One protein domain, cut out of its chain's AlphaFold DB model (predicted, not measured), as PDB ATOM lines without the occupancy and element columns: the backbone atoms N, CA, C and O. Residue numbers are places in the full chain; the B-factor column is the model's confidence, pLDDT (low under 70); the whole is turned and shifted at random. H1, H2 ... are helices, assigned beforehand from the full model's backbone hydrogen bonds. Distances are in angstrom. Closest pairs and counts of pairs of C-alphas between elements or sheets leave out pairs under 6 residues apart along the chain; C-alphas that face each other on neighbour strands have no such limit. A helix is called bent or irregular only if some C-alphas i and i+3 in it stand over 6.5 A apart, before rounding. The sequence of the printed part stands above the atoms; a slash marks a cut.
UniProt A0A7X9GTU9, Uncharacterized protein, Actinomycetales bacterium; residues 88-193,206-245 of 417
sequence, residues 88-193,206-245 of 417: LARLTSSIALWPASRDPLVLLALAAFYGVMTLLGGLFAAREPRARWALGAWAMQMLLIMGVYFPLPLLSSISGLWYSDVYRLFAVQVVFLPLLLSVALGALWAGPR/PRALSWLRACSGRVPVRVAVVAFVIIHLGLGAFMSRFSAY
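This is residues 88 to 193 and 206 to 245 of the 417 residues of an uncharacterized protein of Actinomycetales bacterium (UniProt A0A7X9GTU9). Long helix H5 runs through the middle of an all-helix domain; H2 crosses it steeply, H3 packs on it, and H7 folds back past it from a contact near one end. Short H1 packs on H2 and H3, H4 packs across H3 at one end of the domain, and H6 lies near H2 at the other. The printed part has 146 residues with seven named helices, H1 to H7 in order, and no named strand. It is compact, with a radius of gyration of the C-alphas of 16.3 A and spans of 47 by 36 by 23 A.

Start at H1, residues 88 to 96, which touches residues 107 to 118 alone of H2, residues 104 to 127; the closest C-alphas, of Thr 92 and Ala 111, are 5.2 A apart. H2 forms a helical hairpin with H3, residues 132 to 149, closest at C-alphas Ala 125 and Arg 132, 5.2 A. At H4, residues 153 to 162, find it about perpendicular to H3, 79 degrees, touching residues 143 to 148 alone, closest at C-alphas Gly 147 and Ser 156, 4.2 A. H5, residues 166 to 190, touches H2 at a steep tilt of 65 degrees, closest at C-alphas Gly 121 and Ala 184, 4.4 A. H5 also touches H3, closest at C-alphas Trp 138 and Phe 176, 5.5 A. H6, residues 207 to 213, touches no helix but is near H2; it is irregular, with C-alphas 208 and 211 7.7 A apart. H7, residues 219 to 244, touches H5 with residues 221 to 225 alone, opposite ways at a shallow tilt of 17 degrees, closest at C-alphas Trp 189 and Arg 222, 5.6 A. Every O i to N i+4 pair is within hydrogen-bond range in H1 and H3, against 18 of 20 in H2, 3 of 6 in H4, 16 of 21 in H5, 21 of 22 in H7 and 1 of 3 in H6, where 3 of 4 O i to N i+3 pairs are.

Find C-alpha 88 at (241.511, 236.354, 359.171), where H1 begins. H2 measures 33.6 A, H3 25.6 A, and H5 35.1 A with a kink of 47 degrees near residue 173. H7 runs 35.4 A to C-alpha 244 at (255.633, 252.416, 355.725).

The C-alphas farthest apart, of Ser 157 and Val 219, are 49.0 A apart. Residues 194 to 205 are not printed, and C-alphas 193 and 206 stand 14.7 A apart across this cut. Of the links printed whole, none is long. The pLDDT is under 70 at residues 99 to 100, 192 to 193 and 242 to 245.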
ATOM      1  N   LEU A  88     242.232 235.098 359.394       86.94
ATOM      2  CA  LEU A  88     241.511 236.354 359.171       86.94
ATOM      3  C   LEU A  88     242.466 237.510 358.851       86.94
ATOM      4  O   LEU A  88     242.172 238.313 357.961       86.94
ATOM      5  N   ALA A  89     243.607 237.585 359.538       88.00
ATOM      6  CA  ALA A  89     244.603 238.622 359.308       88.00
ATOM      7  C   ALA A  89     245.236 238.471 357.921       88.00
ATOM      8  O   ALA A  89     245.315 239.450 357.179       88.00
ATOM      9  N   ARG A  90     245.594 237.247 357.513       90.38
ATOM     10  CA  ARG A  90     246.183 236.957 356.192       90.38
ATOM     11  C   ARG A  90     245.217 237.240 355.044       90.38
ATOM     12  O   ARG A  90     245.576 237.915 354.077       90.38
ATOM     13  N   LEU A  91     243.961 236.808 355.170       89.44
ATOM     14  CA  LEU A  91     242.926 237.094 354.171       89.44
ATOM     15  C   LEU A  91     242.650 238.597 354.062       89.44
ATOM     16  O   LEU A  91     242.628 239.137 352.956       89.44
ATOM     17  N   THR A  92     242.508 239.293 355.191       89.25
ATOM     18  CA  THR A  92     242.306 240.751 355.194       89.25
ATOM     19  C   THR A  92     243.499 241.469 354.570       89.25
ATOM     20  O   THR A  92     243.308 242.353 353.736       89.25
ATOM     21  N   SER A  93     244.720 241.036 354.894       88.56
ATOM     22  CA  SER A  93     245.953 241.612 354.353       88.56
ATOM     23  C   SER A  93     246.061 241.433 352.842       88.56
ATOM     24  O   SER A  93     246.449 242.365 352.146       88.56
ATOM     25  N   SER A  94     245.630 240.286 352.306       89.44
ATOM     26  CA  SER A  94     245.618 240.045 350.855       89.44
ATOM     27  C   SER A  94     244.675 240.976 350.083       89.44
ATOM     28  O   SER A  94     244.920 241.284 348.918       89.44
ATOM     29  N   ILE A  95     243.598 241.441 350.722       87.50
ATOM     30  CA  ILE A  95     242.611 242.342 350.114       87.50
ATOM     31  C   ILE A  95     243.021 243.806 350.311       87.50
ATOM     32  O   ILE A  95     242.885 244.608 349.390       87.50
ATOM     33  N   ALA A  96     243.516 244.154 351.500       86.44
ATOM     34  CA  ALA A  96     243.961 245.504 351.838       86.44
ATOM     35  C   ALA A  96     245.368 245.837 351.303       86.44
ATOM     36  O   ALA A  96     245.745 247.005 351.310       86.44
ATOM     37  N   LEU A  97     246.122 244.830 350.836       86.88
ATOM     38  CA  LEU A  97     247.535 244.913 350.427       86.88
ATOM     39  C   LEU A  97     248.437 245.489 351.517       86.88
ATOM     40  O   LEU A  97     249.356 246.262 351.255       86.88
ATOM     41  N   TRP A  98     248.135 245.128 352.759       77.69
ATOM     42  CA  TRP A  98     248.779 245.674 353.940       77.69
ATOM     43  C   TRP A  98     248.752 244.635 355.067       77.69
ATOM     44  O   TRP A  98     247.677 244.074 355.286       77.69
ATOM     45  N   PRO A  99     249.859 244.388 355.795       67.00
ATOM     46  CA  PRO A  99     249.872 243.523 356.974       67.00
ATOM     47  C   PRO A  99     248.984 244.136 358.059       67.00
ATOM     48  O   PRO A  99     249.359 245.055 358.787       67.00
ATOM     49  N   ALA A 100     247.736 243.690 358.099       62.50
ATOM     50  CA  ALA A 100     246.733 244.290 358.950       62.50
ATOM     51  C   ALA A 100     247.011 243.967 360.429       62.50
ATOM     52  O   ALA A 100     247.585 242.930 360.756       62.50
ATOM     53  N   SER A 101     246.615 244.888 361.315       71.69
ATOM     54  CA  SER A 101     246.676 244.714 362.773       71.69
ATOM     55  C   SER A 101     246.157 243.335 363.195       71.69
ATOM     56  O   SER A 101     245.237 242.812 362.573       71.69
ATOM     57  N   ARG A 102     246.674 242.769 364.290       78.06
ATOM     58  CA  ARG A 102     246.083 241.561 364.894       78.06
ATOM     59  C   ARG A 102     244.766 241.836 365.630       78.06
ATOM     60  O   ARG A 102     244.110 240.893 366.060       78.06
ATOM     61  N   ASP A 103     244.359 243.101 365.758       85.06
ATOM     62  CA  ASP A 103     243.070 243.485 366.335       85.06
ATOM     63  C   ASP A 103     241.901 242.993 365.447       85.06
ATOM     64  O   ASP A 103     241.738 243.470 364.316       85.06
ATOM     65  N   PRO A 104     241.038 242.083 365.945       86.06
ATOM     66  CA  PRO A 104     239.941 241.517 365.163       86.06
ATOM     67  C   PRO A 104     238.921 242.544 364.657       86.06
ATOM     68  O   PRO A 104     238.343 242.351 363.585       86.06
ATOM     69  N   LEU A 105     238.678 243.629 365.399       87.75
ATOM     70  CA  LEU A 105     237.727 244.671 365.002       87.75
ATOM     71  C   LEU A 105     238.283 245.491 363.840       87.75
ATOM     72  O   LEU A 105     237.562 245.766 362.879       87.75
ATOM     73  N   VAL A 106     239.573 245.833 363.902       86.88
ATOM     74  CA  VAL A 106     240.267 246.523 362.806       86.88
ATOM     75  C   VAL A 106     240.287 245.640 361.560       86.88
ATOM     76  O   VAL A 106     239.956 246.110 360.470       86.88
ATOM     77  N   LEU A 107     240.595 244.349 361.719       87.88
ATOM     78  CA  LEU A 107     240.572 243.377 360.626       87.88
ATOM     79  C   LEU A 107     239.200 243.288 359.963       87.88
ATOM     80  O   LEU A 107     239.095 243.410 358.744       87.88
ATOM     81  N   LEU A 108     238.136 243.134 360.754       88.81
ATOM     82  CA  LEU A 108     236.778 243.043 360.229       88.81
ATOM     83  C   LEU A 108     236.360 244.330 359.504       88.81
ATOM     84  O   LEU A 108     235.747 244.258 358.437       88.81
ATOM     85  N   ALA A 109     236.713 245.499 360.045       89.56
ATOM     86  CA  ALA A 109     236.421 246.785 359.421       89.56
ATOM     87  C   ALA A 109     237.137 246.942 358.069       89.56
ATOM     88  O   ALA A 109     236.504 247.324 357.082       89.56
ATOM     89  N   LEU A 110     238.425 246.592 357.992       88.94
ATOM     90  CA  LEU A 110     239.204 246.627 356.749       88.94
ATOM     91  C   LEU A 110     238.689 245.612 355.724       88.94
ATOM     92  O   LEU A 110     238.517 245.955 354.551       88.94
ATOM     93  N   ALA A 111     238.391 244.387 356.164       89.00
ATOM     94  CA  ALA A 111     237.827 243.343 355.319       89.00
ATOM     95  C   ALA A 111     236.465 243.755 354.753       89.00
ATOM     96  O   ALA A 111     236.213 243.569 353.565       89.00
ATOM     97  N   ALA A 112     235.597 244.370 355.561       91.31
ATOM     98  CA  ALA A 112     234.323 244.896 355.087       91.31
ATOM     99  C   ALA A 112     234.528 246.054 354.097       91.31
ATOM    100  O   ALA A 112     233.945 246.048 353.012       91.31
ATOM    101  N   PHE A 113     235.385 247.022 354.431       91.00
ATOM    102  CA  PHE A 113     235.625 248.210 353.612       91.00
ATOM    103  C   PHE A 113     236.199 247.862 352.231       91.00
ATOM    104  O   PHE A 113     235.611 248.211 351.202       91.00
ATOM    105  N   TYR A 114     237.314 247.127 352.189       91.38
ATOM    106  CA  TYR A 114     237.978 246.761 350.937       91.38
ATOM    107  C   TYR A 114     237.348 245.545 350.262       91.38
ATOM    108  O   TYR A 114     237.239 245.514 349.034       91.38
ATOM    109  N   GLY A 115     236.891 244.555 351.030       92.06
ATOM    110  CA  GLY A 115     236.300 243.330 350.495       92.06
ATOM    111  C   GLY A 115     234.996 243.589 349.751       92.06
ATOM    112  O   GLY A 115     234.816 243.061 348.654       92.06
ATOM    113  N   VAL A 116     234.120 244.466 350.264       92.44
ATOM    114  CA  VAL A 116     232.879 244.830 349.560       92.44
ATOM    115  C   VAL A 116     233.192 245.510 348.228       92.44
ATOM    116  O   VAL A 116     232.631 245.119 347.203       92.44
ATOM    117  N   MET A 117     234.104 246.486 348.197       92.69
ATOM    118  CA  MET A 117     234.433 247.179 346.943       92.69
ATOM    119  C   MET A 117     235.179 246.287 345.950       92.69
ATOM    120  O   MET A 117     234.893 246.344 344.753       92.69
ATOM    121  N   THR A 118     236.064 245.413 346.427       94.06
ATOM    122  CA  THR A 118     236.757 244.425 345.586       94.06
ATOM    123  C   THR A 118     235.767 243.430 344.982       94.06
ATOM    124  O   THR A 118     235.811 243.165 343.780       94.06
ATOM    125  N   LEU A 119     234.809 242.942 345.777       94.69
ATOM    126  CA  LEU A 119     233.739 242.060 345.309       94.69
ATOM    127  C   LEU A 119     232.860 242.751 344.261       94.69
ATOM    128  O   LEU A 119     232.597 242.175 343.203       94.69
ATOM    129  N   LEU A 120     232.424 243.989 344.517       93.62
ATOM    130  CA  LEU A 120     231.651 244.775 343.553       93.62
ATOM    131  C   LEU A 120     232.438 244.972 342.251       93.62
ATOM    132  O   LEU A 120     231.906 244.709 341.171       93.62
ATOM    133  N   GLY A 121     233.709 245.362 342.353       94.56
ATOM    134  CA  GLY A 121     234.613 245.547 341.220       94.56
ATOM    135  C   GLY A 121     234.753 244.280 340.390       94.56
ATOM    136  O   GLY A 121     234.564 244.320 339.176       94.56
ATOM    137  N   GLY A 122     234.964 243.135 341.041       95.38
ATOM    138  CA  GLY A 122     235.020 241.832 340.382       95.38
ATOM    139  C   GLY A 122     233.708 241.447 339.692       95.38
ATOM    140  O   GLY A 122     233.720 241.017 338.536       95.38
ATOM    141  N   LEU A 123     232.558 241.663 340.337       94.75
ATOM    142  CA  LEU A 123     231.245 241.369 339.751       94.75
ATOM    143  C   LEU A 123     230.963 242.206 338.493       94.75
ATOM    144  O   LEU A 123     230.441 241.673 337.506       94.75
ATOM    145  N   PHE A 124     231.306 243.497 338.506       92.88
ATOM    146  CA  PHE A 124     231.181 244.366 337.333       92.88
ATOM    147  C   PHE A 124     232.217 244.021 336.254       92.88
ATOM    148  O   PHE A 124     231.846 243.836 335.090       92.88
ATOM    149  N   ALA A 125     233.488 243.837 336.625       93.94
ATOM    150  CA  ALA A 125     234.567 243.494 335.699       93.94
ATOM    151  C   ALA A 125     234.316 242.165 334.972       93.94
ATOM    152  O   ALA A 125     234.578 242.052 333.777       93.94
ATOM    153  N   ALA A 126     233.706 241.178 335.637       93.38
ATOM    154  CA  ALA A 126     233.310 239.917 335.009       93.38
ATOM    155  C   ALA A 126     232.311 240.114 333.849       93.38
ATOM    156  O   ALA A 126     232.288 239.344 332.880       93.38
ATOM    157  N   ARG A 127     231.468 241.151 333.912       89.19
ATOM    158  CA  ARG A 127     230.444 241.437 332.895       89.19
ATOM    159  C   ARG A 127     230.940 242.368 331.799       89.19
ATOM    160  O   ARG A 127     230.474 242.226 330.662       89.19
ATOM    161  N   GLU A 128     231.914 243.211 332.107       86.19
ATOM    162  CA  GLU A 128     232.495 244.196 331.200       86.19
ATOM    163  C   GLU A 128     233.677 243.612 330.403       86.19
ATOM    164  O   GLU A 128     234.747 243.392 330.972       86.19
ATOM    165  N   PRO A 129     233.540 243.340 329.086       86.00
ATOM    166  CA  PRO A 129     234.607 242.726 328.291       86.00
ATOM    167  C   PRO A 129     235.949 243.460 328.381       86.00
ATOM    168  O   PRO A 129     236.989 242.801 328.370       86.00
ATOM    169  N   ARG A 130     235.919 244.795 328.495       86.88
ATOM    170  CA  ARG A 130     237.114 245.642 328.596       86.88
ATOM    171  C   ARG A 130     237.842 245.513 329.941       86.88
ATOM    172  O   ARG A 130     239.020 245.836 329.994       86.88
ATOM    173  N   ALA A 131     237.185 245.015 330.992       90.62
ATOM    174  CA  ALA A 131     237.742 244.911 332.346       90.62
ATOM    175  C   ALA A 131     238.031 243.467 332.806       90.62
ATOM    176  O   ALA A 131     238.747 243.265 333.784       90.62
ATOM    177  N   ARG A 132     237.531 242.440 332.100       92.56
ATOM    178  CA  ARG A 132     237.748 241.022 332.471       92.56
ATOM    179  C   ARG A 132     239.216 240.625 332.591       92.56
ATOM    180  O   ARG A 132     239.532 239.747 333.387       92.56
ATOM    181  N   TRP A 133     240.093 241.227 331.790       94.31
ATOM    182  CA  TRP A 133     241.525 240.936 331.846       94.31
ATOM    183  C   TRP A 133     242.123 241.352 333.195       94.31
ATOM    184  O   TRP A 133     242.897 240.588 333.756       94.31
ATOM    185  N   ALA A 134     241.703 242.497 333.746       95.12
ATOM    186  CA  ALA A 134     242.175 242.990 335.035       95.12
ATOM    187  C   ALA A 134     241.698 242.084 336.176       95.12
ATOM    188  O   ALA A 134     242.471 241.777 337.073       95.12
ATOM    189  N   LEU A 135     240.460 241.578 336.099       96.50
ATOM    190  CA  LEU A 135     239.960 240.576 337.046       96.50
ATOM    191  C   LEU A 135     240.752 239.264 336.970       96.50
ATOM    192  O   LEU A 135     241.078 238.688 338.002       96.50
ATOM    193  N   GLY A 136     241.064 238.796 335.758       96.81
ATOM    194  CA  GLY A 136     241.895 237.608 335.561       96.81
ATOM    195  C   GLY A 136     243.298 237.788 336.142       96.81
ATOM    196  O   GLY A 136     243.753 236.930 336.888       96.81
ATOM    197  N   ALA A 137     243.943 238.919 335.854       96.62
ATOM    198  CA  ALA A 137     245.265 239.257 336.371       96.62
ATOM    199  C   ALA A 137     245.282 239.372 337.906       96.62
ATOM    200  O   ALA A 137     246.124 238.757 338.555       96.62
ATOM    201  N   TRP A 138     244.296 240.070 338.482       96.69
ATOM    202  CA  TRP A 138     244.090 240.161 339.931       96.69
ATOM    203  C   TRP A 138     243.925 238.779 340.571       96.69
ATOM    204  O   TRP A 138     244.538 238.499 341.596       96.69
ATOM    205  N   ALA A 139     243.126 237.894 339.963       96.88
ATOM    206  CA  ALA A 139     242.890 236.552 340.489       96.88
ATOM    207  C   ALA A 139     244.159 235.690 340.436       96.88
ATOM    208  O   ALA A 139     244.476 235.023 341.417       96.88
ATOM    209  N   MET A 140     244.909 235.739 339.329       97.06
ATOM    210  CA  MET A 140     246.194 235.043 339.212       97.06
ATOM    211  C   MET A 140     247.173 235.500 340.293       97.06
ATOM    212  O   MET A 140     247.822 234.674 340.931       97.06
ATOM    213  N   GLN A 141     247.255 236.804 340.535       95.81
ATOM    214  CA  GLN A 141     248.134 237.351 341.558       95.81
ATOM    215  C   GLN A 141     247.676 236.978 342.978       95.81
ATOM    216  O   GLN A 141     248.508 236.611 343.806       95.81
ATOM    217  N   MET A 142     246.364 236.972 343.248       95.88
ATOM    218  CA  MET A 142     245.829 236.475 344.523       95.88
ATOM    219  C   MET A 142     246.196 235.013 344.769       95.88
ATOM    220  O   MET A 142     246.514 234.675 345.902       95.88
ATOM    221  N   LEU A 143     246.209 234.152 343.745       95.94
ATOM    222  CA  LEU A 143     246.641 232.760 343.914       95.94
ATOM    223  C   LEU A 143     248.084 232.667 344.430       95.94
ATOM    224  O   LEU A 143     248.345 231.869 345.323       95.94
ATOM    225  N   LEU A 144     249.007 233.500 343.939       94.69
ATOM    226  CA  LEU A 144     250.382 233.517 344.460       94.69
ATOM    227  C   LEU A 144     250.457 234.069 345.880       94.69
ATOM    228  O   LEU A 144     251.178 233.511 346.699       94.69
ATOM    229  N   ILE A 145     249.684 235.113 346.194       94.69
ATOM    230  CA  ILE A 145     249.601 235.644 347.564       94.69
ATOM    231  C   ILE A 145     249.110 234.547 348.521       94.69
ATOM    232  O   ILE A 145     249.677 234.368 349.595       94.69
ATOM    233  N   MET A 146     248.106 233.763 348.117       94.44
ATOM    234  CA  MET A 146     247.654 232.602 348.892       94.44
ATOM    235  C   MET A 146     248.732 231.515 348.983       94.44
ATOM    236  O   MET A 146     248.841 230.884 350.023       94.44
ATOM    237  N   GLY A 147     249.535 231.306 347.936       93.62
ATOM    238  CA  GLY A 147     250.670 230.376 347.957       93.62
ATOM    239  C   GLY A 147     251.795 230.785 348.909       93.62
ATOM    240  O   GLY A 147     252.480 229.920 349.441       93.62
ATOM    241  N   VAL A 148     251.977 232.084 349.161       91.94
ATOM    242  CA  VAL A 148     252.908 232.569 350.194       91.94
ATOM    243  C   VAL A 148     252.313 232.397 351.589       91.94
ATOM    244  O   VAL A 148     252.990 231.917 352.491       91.94
ATOM    245  N   TYR A 149     251.048 232.782 351.771       91.44
ATOM    246  CA  TYR A 149     250.411 232.751 353.087       91.44
ATOM    247  C   TYR A 149     250.027 231.362 353.574       91.44
ATOM    248  O   TYR A 149     249.973 231.168 354.781       91.44
ATOM    249  N   PHE A 150     249.721 230.427 352.681       92.19
ATOM    250  CA  PHE A 150     249.201 229.115 353.039       92.19
ATOM    251  C   PHE A 150     250.041 228.007 352.408       92.19
ATOM    252  O   PHE A 150     250.596 228.201 351.323       92.19
ATOM    253  N   PRO A 151     250.084 226.821 353.038       90.25
ATOM    254  CA  PRO A 151     250.853 225.687 352.553       90.25
ATOM    255  C   PRO A 151     250.196 225.034 351.326       90.25
ATOM    256  O   PRO A 151     249.544 223.994 351.426       90.25
ATOM    257  N   LEU A 152     250.331 225.658 350.152       92.69
ATOM    258  CA  LEU A 152     249.726 225.237 348.886       92.69
ATOM    259  C   LEU A 152     250.833 224.809 347.908       92.69
ATOM    260  O   LEU A 152     251.244 225.633 347.092       92.69
ATOM    261  N   PRO A 153     251.280 223.533 347.909       89.75
ATOM    262  CA  PRO A 153     252.581 223.120 347.370       89.75
ATOM    263  C   PRO A 153     252.939 223.707 346.000       89.75
ATOM    264  O   PRO A 153     254.004 224.283 345.828       89.75
ATOM    265  N   LEU A 154     252.019 223.643 345.032       92.25
ATOM    266  CA  LEU A 154     252.258 224.184 343.694       92.25
ATOM    267  C   LEU A 154     252.422 225.714 343.688       92.25
ATOM    268  O   LEU A 154     253.315 226.235 343.029       92.25
ATOM    269  N   LEU A 155     251.544 226.438 344.383       94.19
ATOM    270  CA  LEU A 155     251.558 227.904 344.405       94.19
ATOM    271  C   LEU A 155     252.699 228.436 345.270       94.19
ATOM    272  O   LEU A 155     253.297 229.441 344.904       94.19
ATOM    273  N   SER A 156     253.012 227.740 346.361       92.19
ATOM    274  CA  SER A 156     254.120 228.046 347.260       92.19
ATOM    275  C   SER A 156     255.483 227.834 346.599       92.19
ATOM    276  O   SER A 156     256.373 228.658 346.760       92.19
ATOM    277  N   SER A 157     255.653 226.787 345.784       92.50
ATOM    278  CA  SER A 157     256.879 226.642 344.987       92.50
ATOM    279  C   SER A 157     256.990 227.736 343.924       92.50
ATOM    280  O   SER A 157     258.045 228.338 343.755       92.50
ATOM    281  N   ILE A 158     255.899 228.044 343.213       93.31
ATOM    282  CA  ILE A 158     255.915 229.082 342.170       93.31
ATOM    283  C   ILE A 158     256.169 230.474 342.768       93.31
ATOM    284  O   ILE A 158     256.882 231.272 342.156       93.31
ATOM    285  N   SER A 159     255.633 230.783 343.954       92.38
ATOM    286  CA  SER A 159     255.861 232.073 344.618       92.38
ATOM    287  C   SER A 159     257.328 232.300 344.997       92.38
ATOM    288  O   SER A 159     257.747 233.455 345.094       92.38
ATOM    289  N   GLY A 160     258.138 231.243 345.089       90.62
ATOM    290  CA  GLY A 160     259.587 231.327 345.266       90.62
ATOM    291  C   GLY A 160     260.325 232.088 344.151       90.62
ATOM    292  O   GLY A 160     261.364 232.700 344.404       90.62
ATOM    293  N   LEU A 161     259.748 232.195 342.944       91.31
ATOM    294  CA  LEU A 161     260.250 233.088 341.877       91.31
ATOM    295  C   LEU A 161     260.207 234.579 342.271       91.31
ATOM    296  O   LEU A 161     260.950 235.394 341.719       91.31
ATOM    297  N   TRP A 162     259.357 234.921 343.242       91.12
ATOM    298  CA  TRP A 162     259.265 236.223 343.906       91.12
ATOM    299  C   TRP A 162     259.749 236.136 345.360       91.12
ATOM    300  O   TRP A 162     259.244 236.856 346.215       91.12
ATOM    301  N   TYR A 163     260.730 235.269 345.637       86.56
ATOM    302  CA  TYR A 163     261.351 235.079 346.955       86.56
ATOM    303  C   TYR A 163     260.377 234.626 348.049       86.56
ATOM    304  O   TYR A 163     260.671 234.760 349.230       86.56
ATOM    305  N   SER A 164     259.201 234.113 347.669       88.44
ATOM    306  CA  SER A 164     258.109 233.833 348.609       88.44
ATOM    307  C   SER A 164     257.752 235.050 349.481       88.44
ATOM    308  O   SER A 164     257.249 234.904 350.591       88.44
ATOM    309  N   ASP A 165     257.989 236.260 348.963       86.56
ATOM    310  CA  ASP A 165     257.785 237.525 349.660       86.56
ATOM    311  C   ASP A 165     256.430 238.123 349.264       86.56
ATOM    312  O   ASP A 165     256.162 238.451 348.100       86.56
ATOM    313  N   VAL A 166     255.551 238.282 350.252       87.75
ATOM    314  CA  VAL A 166     254.199 238.785 350.011       87.75
ATOM    315  C   VAL A 166     254.170 240.261 349.603       87.75
ATOM    316  O   VAL A 166     253.311 240.651 348.813       87.75
ATOM    317  N   TYR A 167     255.117 241.083 350.059       86.44
ATOM    318  CA  TYR A 167     255.191 242.504 349.717       86.44
ATOM    319  C   TYR A 167     255.572 242.704 348.252       86.44
ATOM    320  O   TYR A 167     254.989 243.552 347.569       86.44
ATOM    321  N   ARG A 168     256.464 241.859 347.717       87.75
ATOM    322  CA  ARG A 168     256.756 241.834 346.272       87.75
ATOM    323  C   ARG A 168     255.509 241.500 345.459       87.75
ATOM    324  O   ARG A 168     255.251 242.116 344.423       87.75
ATOM    325  N   LEU A 169     254.696 240.560 345.941       92.00
ATOM    326  CA  LEU A 169     253.431 240.217 345.295       92.00
ATOM    327  C   LEU A 169     252.374 241.324 345.445       92.00
ATOM    328  O   LEU A 169     251.604 241.548 344.507       92.00
ATOM    329  N   PHE A 170     252.349 242.051 346.567       91.94
ATOM    330  CA  PHE A 170     251.491 243.223 346.765       91.94
ATOM    331  C   PHE A 170     251.839 244.360 345.806       91.94
ATOM    332  O   PHE A 170     250.928 244.961 345.236       91.94
ATOM    333  N   ALA A 171     253.127 244.602 345.548       90.38
ATOM    334  CA  ALA A 171     253.580 245.615 344.594       90.38
ATOM    335  C   ALA A 171     253.069 245.361 343.165       90.38
ATOM    336  O   ALA A 171     252.795 246.299 342.422       90.38
ATOM    337  N   VAL A 172     252.878 244.098 342.773       92.75
ATOM    338  CA  VAL A 172     252.222 243.755 341.501       92.75
ATOM    339  C   VAL A 172     250.701 243.903 341.622       92.75
ATOM    340  O   VAL A 172     250.041 244.450 340.738       92.75
ATOM    341  N   GLN A 173     250.130 243.440 342.732       94.50
ATOM    342  CA  GLN A 173     248.687 243.424 342.958       94.50
ATOM    343  C   GLN A 173     248.059 244.823 343.044       94.50
ATOM    344  O   GLN A 173     246.906 245.016 342.633       94.50
ATOM    345  N   VAL A 174     248.827 245.816 343.501       91.81
ATOM    346  CA  VAL A 174     248.418 247.227 343.567       91.81
ATOM    347  C   VAL A 174     248.124 247.822 342.188       91.81
ATOM    348  O   VAL A 174     247.461 248.846 342.100       91.81
ATOM    349  N   VAL A 175     248.550 247.185 341.092       93.38
ATOM    350  CA  VAL A 175     248.188 247.615 339.734       93.38
ATOM    351  C   VAL A 175     246.737 247.247 339.412       93.38
ATOM    352  O   VAL A 175     246.017 248.026 338.791       93.38
ATOM    353  N   PHE A 176     246.278 246.066 339.833       94.81
ATOM    354  CA  PHE A 176     244.970 245.539 339.431       94.81
ATOM    355  C   PHE A 176     243.846 245.927 340.388       94.81
ATOM    356  O   PHE A 176     242.719 246.164 339.948       94.81
ATOM    357  N   LEU A 177     244.134 246.022 341.687       92.50
ATOM    358  CA  LEU A 177     243.123 246.347 342.688       92.50
ATOM    359  C   LEU A 177     242.462 247.727 342.441       92.50
ATOM    360  O   LEU A 177     241.230 247.773 342.378       92.50
ATOM    361  N   PRO A 178     243.195 248.832 342.179       92.25
ATOM    362  CA  PRO A 178     242.606 250.129 341.828       92.25
ATOM    363  C   PRO A 178     241.784 250.105 340.537       92.25
ATOM    364  O   PRO A 178     240.776 250.805 340.429       92.25
ATOM    365  N   LEU A 179     242.157 249.271 339.560       94.00
ATOM    366  CA  LEU A 179     241.360 249.083 338.345       94.00
ATOM    367  C   LEU A 179     240.007 248.436 338.671       94.00
ATOM    368  O   LEU A 179     238.978 248.876 338.165       94.00
ATOM    369  N   LEU A 180     239.968 247.440 339.559       94.44
ATOM    370  CA  LEU A 180     238.703 246.839 339.997       94.44
ATOM    371  C   LEU A 180     237.866 247.809 340.842       94.44
ATOM    372  O   LEU A 180     236.658 247.935 340.618       94.44
ATOM    373  N   LEU A 181     238.504 248.527 341.768       93.38
ATOM    374  CA  LEU A 181     237.862 249.543 342.603       93.38
ATOM    375  C   LEU A 181     237.239 250.649 341.738       93.38
ATOM    376  O   LEU A 181     236.067 250.979 341.902       93.38
ATOM    377  N   SER A 182     237.977 251.178 340.761       92.31
ATOM    378  CA  SER A 182     237.479 252.224 339.857       92.31
ATOM    379  C   SER A 182     236.308 251.757 338.988       92.31
ATOM    380  O   SER A 182     235.372 252.529 338.778       92.31
ATOM    381  N   VAL A 183     236.284 250.491 338.554       91.81
ATOM    382  CA  VAL A 183     235.122 249.903 337.863       91.81
ATOM    383  C   VAL A 183     233.882 249.903 338.767       91.81
ATOM    384  O   VAL A 183     232.799 250.287 338.318       91.81
ATOM    385  N   ALA A 184     234.023 249.523 340.043       92.25
ATOM    386  CA  ALA A 184     232.920 249.549 341.008       92.25
ATOM    387  C   ALA A 184     232.420 250.978 341.270       92.25
ATOM    388  O   ALA A 184     231.224 251.256 341.155       92.25
ATOM    389  N   LEU A 185     233.339 251.893 341.585       93.31
ATOM    390  CA  LEU A 185     233.025 253.288 341.894       93.31
ATOM    391  C   LEU A 185     232.402 253.993 340.685       93.31
ATOM    392  O   LEU A 185     231.398 254.688 340.835       93.31
ATOM    393  N   GLY A 186     232.922 253.756 339.479       91.50
ATOM    394  CA  GLY A 186     232.369 254.286 338.235       91.50
ATOM    395  C   GLY A 186     230.938 253.807 337.979       91.50
ATOM    396  O   GLY A 186     230.071 254.612 337.629       91.50
ATOM    397  N   ALA A 187     230.654 252.522 338.225       89.12
ATOM    398  CA  ALA A 187     229.305 251.971 338.112       89.12
ATOM    399  C   ALA A 187     228.324 252.597 339.123       89.12
ATOM    400  O   ALA A 187     227.183 252.906 338.769       89.12
ATOM    401  N   LEU A 188     228.765 252.827 340.365       91.12
ATOM    402  CA  LEU A 188     227.968 253.487 341.405       91.12
ATOM    403  C   LEU A 188     227.753 254.984 341.121       91.12
ATOM    404  O   LEU A 188     226.672 255.510 341.397       91.12
ATOM    405  N   TRP A 189     228.750 255.657 340.539       91.56
ATOM    406  CA  TRP A 189     228.737 257.090 340.232       91.56
ATOM    407  C   TRP A 189     227.841 257.455 339.045       91.56
ATOM    408  O   TRP A 189     227.060 258.413 339.117       91.56
ATOM    409  N   ALA A 190     227.954 256.695 337.950       85.81
ATOM    410  CA  ALA A 190     227.293 256.992 336.680       85.81
ATOM    411  C   ALA A 190     225.760 256.884 336.758       85.81
ATOM    412  O   ALA A 190     225.055 257.584 336.032       85.81
ATOM    413  N   GLY A 191     225.242 256.052 337.666       72.94
ATOM    414  CA  GLY A 191     223.809 255.822 337.836       72.94
ATOM    415  C   GLY A 191     223.175 254.933 336.769       72.94
ATOM    416  O   GLY A 191     223.853 254.448 335.855       72.94
ATOM    417  N   PRO A 192     221.853 254.692 336.849       67.38
ATOM    418  CA  PRO A 192     221.143 254.001 335.792       67.38
ATOM    419  C   PRO A 192     221.075 254.931 334.581       67.38
ATOM    420  O   PRO A 192     220.223 255.813 334.509       67.38
ATOM    421  N   ARG A 193     221.950 254.724 333.594       62.84
ATOM    422  CA  ARG A 193     221.714 255.276 332.258       62.84
ATOM    423  C   ARG A 193     220.403 254.672 331.751       62.84
ATOM    424  O   ARG A 193     220.313 253.465 331.513       62.84
ATOM    425  N   PRO A 206     225.237 243.442 337.302       85.94
ATOM    426  CA  PRO A 206     225.009 242.071 337.743       85.94
ATOM    427  C   PRO A 206     223.580 241.875 338.272       85.94
ATOM    428  O   PRO A 206     223.073 242.712 339.010       85.94
ATOM    429  N   ARG A 207     222.941 240.737 337.953       84.81
ATOM    430  CA  ARG A 207     221.576 240.411 338.424       84.81
ATOM    431  C   ARG A 207     221.430 240.519 339.947       84.81
ATOM    432  O   ARG A 207     220.456 241.103 340.409       84.81
ATOM    433  N   ALA A 208     222.426 240.038 340.697       84.88
ATOM    434  CA  ALA A 208     222.467 240.105 342.161       84.88
ATOM    435  C   ALA A 208     222.459 241.543 342.719       84.88
ATOM    436  O   ALA A 208     222.036 241.763 343.847       84.88
ATOM    437  N   LEU A 209     222.885 242.528 341.922       86.75
ATOM    438  CA  LEU A 209     222.964 243.940 342.304       86.75
ATOM    439  C   LEU A 209     221.897 244.789 341.596       86.75
ATOM    440  O   LEU A 209     221.958 246.015 341.622       86.75
ATOM    441  N   SER A 210     220.914 244.164 340.940       83.25
ATOM    442  CA  SER A 210     219.871 244.881 340.194       83.25
ATOM    443  C   SER A 210     219.055 245.842 341.068       83.25
ATOM    444  O   SER A 210     218.645 246.894 340.584       83.25
ATOM    445  N   TRP A 211     218.891 245.535 342.356       83.38
ATOM    446  CA  TRP A 211     218.221 246.398 343.330       83.38
ATOM    447  C   TRP A 211     219.002 247.696 343.615       83.38
ATOM    448  O   TRP A 211     218.398 248.758 343.753       83.38
ATOM    449  N   LEU A 212     220.342 247.653 343.600       84.38
ATOM    450  CA  LEU A 212     221.206 248.832 343.775       84.38
ATOM    451  C   LEU A 212     221.185 249.770 342.565       84.38
ATOM    452  O   LEU A 212     221.441 250.969 342.703       84.38
ATOM    453  N   ARG A 213     220.841 249.252 341.378       85.44
ATOM    454  CA  ARG A 213     220.794 250.035 340.138       85.44
ATOM    455  C   ARG A 213     219.891 251.260 340.270       85.44
ATOM    456  O   ARG A 213     220.260 252.330 339.795       85.44
ATOM    457  N   ALA A 214     218.742 251.124 340.933       83.69
ATOM    458  CA  ALA A 214     217.787 252.220 341.116       83.69
ATOM    459  C   ALA A 214     218.328 253.363 341.997       83.69
ATOM    460  O   ALA A 214     217.884 254.508 341.862       83.69
ATOM    461  N   CYS A 215     219.277 253.055 342.885       86.62
ATOM    462  CA  CYS A 215     219.903 254.000 343.807       86.62
ATOM    463  C   CYS A 215     221.196 254.605 343.250       86.62
ATOM    464  O   CYS A 215     221.571 255.706 343.651       86.62
ATOM    465  N   SER A 216     221.872 253.905 342.335       87.00
ATOM    466  CA  SER A 216     223.120 254.379 341.732       87.00
ATOM    467  C   SER A 216     222.969 255.770 341.103       87.00
ATOM    468  O   SER A 216     221.906 256.137 340.605       87.00
ATOM    469  N   GLY A 217     224.030 256.577 341.150       86.25
ATOM    470  CA  GLY A 217     224.060 257.941 340.612       86.25
ATOM    471  C   GLY A 217     223.185 258.970 341.334       86.25
ATOM    472  O   GLY A 217     223.261 260.152 341.000       86.25
ATOM    473  N   ARG A 218     222.392 258.573 342.341       91.19
ATOM    474  CA  ARG A 218     221.711 259.525 343.228       91.19
ATOM    475  C   ARG A 218     222.728 260.227 344.127       91.19
ATOM    476  O   ARG A 218     223.759 259.653 344.472       91.19
ATOM    477  N   VAL A 219     222.393 261.443 344.559       92.75
ATOM    478  CA  VAL A 219     223.214 262.265 345.467       92.75
ATOM    479  C   VAL A 219     223.775 261.477 346.662       92.75
ATOM    480  O   VAL A 219     224.993 261.486 346.807       92.75
ATOM    481  N   PRO A 220     222.984 260.725 347.462       94.00
ATOM    482  CA  PRO A 220     223.533 259.985 348.603       94.00
ATOM    483  C   PRO A 220     224.590 258.942 348.207       94.00
ATOM    484  O   PRO A 220     225.584 258.788 348.906       94.00
ATOM    485  N   VAL A 221     224.430 258.262 347.064       93.56
ATOM    486  CA  VAL A 221     225.423 257.285 346.581       93.56
ATOM    487  C   VAL A 221     226.686 257.984 346.089       93.56
ATOM    488  O   VAL A 221     227.785 257.517 346.364       93.56
ATOM    489  N   ARG A 222     226.560 259.124 345.403       94.00
ATOM    490  CA  ARG A 222     227.724 259.925 344.991       94.00
ATOM    491  C   ARG A 222     228.496 260.462 346.193       94.00
ATOM    492  O   ARG A 222     229.719 260.386 346.201       94.00
ATOM    493  N   VAL A 223     227.792 260.932 347.224       96.00
ATOM    494  CA  VAL A 223     228.405 261.334 348.497       96.00
ATOM    495  C   VAL A 223     229.127 260.151 349.139       96.00
ATOM    496  O   VAL A 223     230.273 260.307 349.542       96.00
ATOM    497  N   ALA A 224     228.524 258.958 349.159       94.50
ATOM    498  CA  ALA A 224     229.176 257.755 349.678       94.50
ATOM    499  C   ALA A 224     230.429 257.357 348.872       94.50
ATOM    500  O   ALA A 224     231.430 256.967 349.462       94.50
ATOM    501  N   VAL A 225     230.409 257.494 347.541       95.12
ATOM    502  CA  VAL A 225     231.585 257.267 346.679       95.12
ATOM    503  C   VAL A 225     232.700 258.266 346.996       95.12
ATOM    504  O   VAL A 225     233.845 257.856 347.168       95.12
ATOM    505  N   VAL A 226     232.382 259.559 347.124       96.69
ATOM    506  CA  VAL A 226     233.366 260.587 347.510       96.69
ATOM    507  C   VAL A 226     233.916 260.310 348.906       96.69
ATOM    508  O   VAL A 226     235.127 260.342 349.091       96.69
ATOM    509  N   ALA A 227     233.052 259.979 349.867       96.69
ATOM    510  CA  ALA A 227     233.461 259.624 351.220       96.69
ATOM    511  C   ALA A 227     234.392 258.404 351.221       96.69
ATOM    512  O   ALA A 227     235.431 258.450 351.867       96.69
ATOM    513  N   PHE A 228     234.081 257.356 350.450       95.38
ATOM    514  CA  PHE A 228     234.955 256.192 350.297       95.38
ATOM    515  C   PHE A 228     236.336 256.588 349.766       95.38
ATOM    516  O   PHE A 228     237.342 256.174 350.332       95.38
ATOM    517  N   VAL A 229     236.398 257.415 348.716       95.19
ATOM    518  CA  VAL A 229     237.671 257.882 348.143       95.19
ATOM    519  C   VAL A 229     238.460 258.714 349.156       95.19
ATOM    520  O   VAL A 229     239.650 258.476 349.327       95.19
ATOM    521  N   ILE A 230     237.812 259.643 349.866       96.50
ATOM    522  CA  ILE A 230     238.461 260.462 350.901       96.50
ATOM    523  C   ILE A 230     238.986 259.583 352.041       96.50
ATOM    524  O   ILE A 230     240.134 259.748 352.444       96.50
ATOM    525  N   ILE A 231     238.185 258.636 352.535       94.06
ATOM    526  CA  ILE A 231     238.591 257.703 353.596       94.06
ATOM    527  C   ILE A 231     239.757 256.834 353.123       94.06
ATOM    528  O   ILE A 231     240.723 256.673 353.859       94.06
ATOM    529  N   HIS A 232     239.708 256.313 351.895       91.19
ATOM    530  CA  HIS A 232     240.787 255.509 351.326       91.19
ATOM    531  C   HIS A 232     242.094 256.305 351.210       91.19
ATOM    532  O   HIS A 232     243.137 255.817 351.634       91.19
ATOM    533  N   LEU A 233     242.038 257.538 350.697       91.44
ATOM    534  CA  LEU A 233     243.206 258.418 350.601       91.44
ATOM    535  C   LEU A 233     243.741 258.805 351.985       91.44
ATOM    536  O   LEU A 233     244.950 258.781 352.196       91.44
ATOM    537  N   GLY A 234     242.858 259.126 352.933       91.31
ATOM    538  CA  GLY A 234     243.232 259.465 354.306       91.31
ATOM    539  C   GLY A 234     243.879 258.291 355.040       91.31
ATOM    540  O   GLY A 234     244.921 258.463 355.667       91.31
ATOM    541  N   LEU A 235     243.311 257.089 354.901       86.50
ATOM    542  CA  LEU A 235     243.889 255.864 355.442       86.50
ATOM    543  C   LEU A 235     245.235 255.563 354.774       86.50
ATOM    544  O   LEU A 235     246.206 255.317 355.474       86.50
ATOM    545  N   GLY A 236     245.332 255.663 353.447       83.12
ATOM    546  CA  GLY A 236     246.594 255.487 352.723       83.12
ATOM    547  C   GLY A 236     247.681 256.464 353.180       83.12
ATOM    548  O   GLY A 236     248.805 256.044 353.439       83.12
ATOM    549  N   ALA A 237     247.345 257.744 353.362       84.31
ATOM    550  CA  ALA A 237     248.268 258.757 353.870       84.31
ATOM    551  C   ALA A 237     248.706 258.463 355.315       84.31
ATOM    552  O   ALA A 237     249.900 258.495 355.611       84.31
ATOM    553  N   PHE A 238     247.759 258.123 356.195       83.38
ATOM    554  CA  PHE A 238     248.044 257.734 357.576       83.38
ATOM    555  C   PHE A 238     248.986 256.526 357.630       83.38
ATOM    556  O   PHE A 238     250.041 256.598 358.256       83.38
ATOM    557  N   MET A 239     248.660 255.456 356.903       76.06
ATOM    558  CA  MET A 239     249.487 254.252 356.852       76.06
ATOM    559  C   MET A 239     250.866 254.556 356.254       76.06
ATOM    560  O   MET A 239     251.880 254.244 356.860       76.06
ATOM    561  N   SER A 240     250.952 255.278 355.134       74.25
ATOM    562  CA  SER A 240     252.258 255.636 354.562       74.25
ATOM    563  C   SER A 240     253.161 256.360 355.569       74.25
ATOM    564  O   SER A 240     254.333 256.024 355.685       74.25
ATOM    565  N   ARG A 241     252.608 257.280 356.371       71.94
ATOM    566  CA  ARG A 241     253.363 258.048 357.366       71.94
ATOM    567  C   ARG A 241     253.794 257.216 358.571       71.94
ATOM    568  O   ARG A 241     254.923 257.363 359.018       71.94
ATOM    569  N   PHE A 242     252.894 256.402 359.118       66.31
ATOM    570  CA  PHE A 242     253.109 255.738 360.409       66.31
ATOM    571  C   PHE A 242     253.536 254.277 360.297       66.31
ATOM    572  O   PHE A 242     254.032 253.720 361.268       66.31
ATOM    573  N   SER A 243     253.348 253.649 359.138       62.94
ATOM    574  CA  SER A 243     253.559 252.215 358.973       62.94
ATOM    575  C   SER A 243     254.470 251.843 357.806       62.94
ATOM    576  O   SER A 243     255.041 250.765 357.852       62.94
ATOM    577  N   ALA A 244     254.656 252.692 356.788       58.16
ATOM    578  CA  ALA A 244     255.633 252.416 355.725       58.16
ATOM    579  C   ALA A 244     257.049 252.917 356.066       58.16
ATOM    580  O   ALA A 244     258.018 252.258 355.710       58.16
ATOM    581  N   TYR A 245     257.177 254.045 356.776       54.84
ATOM    582  CA  TYR A 245     258.486 254.580 357.181       54.84
ATOM    583  C   TYR A 245     259.005 254.009 358.505       54.84
ATOM    584  O   TYR A 245     260.211 253.895 358.674       54.84
TER     585      TYR A 245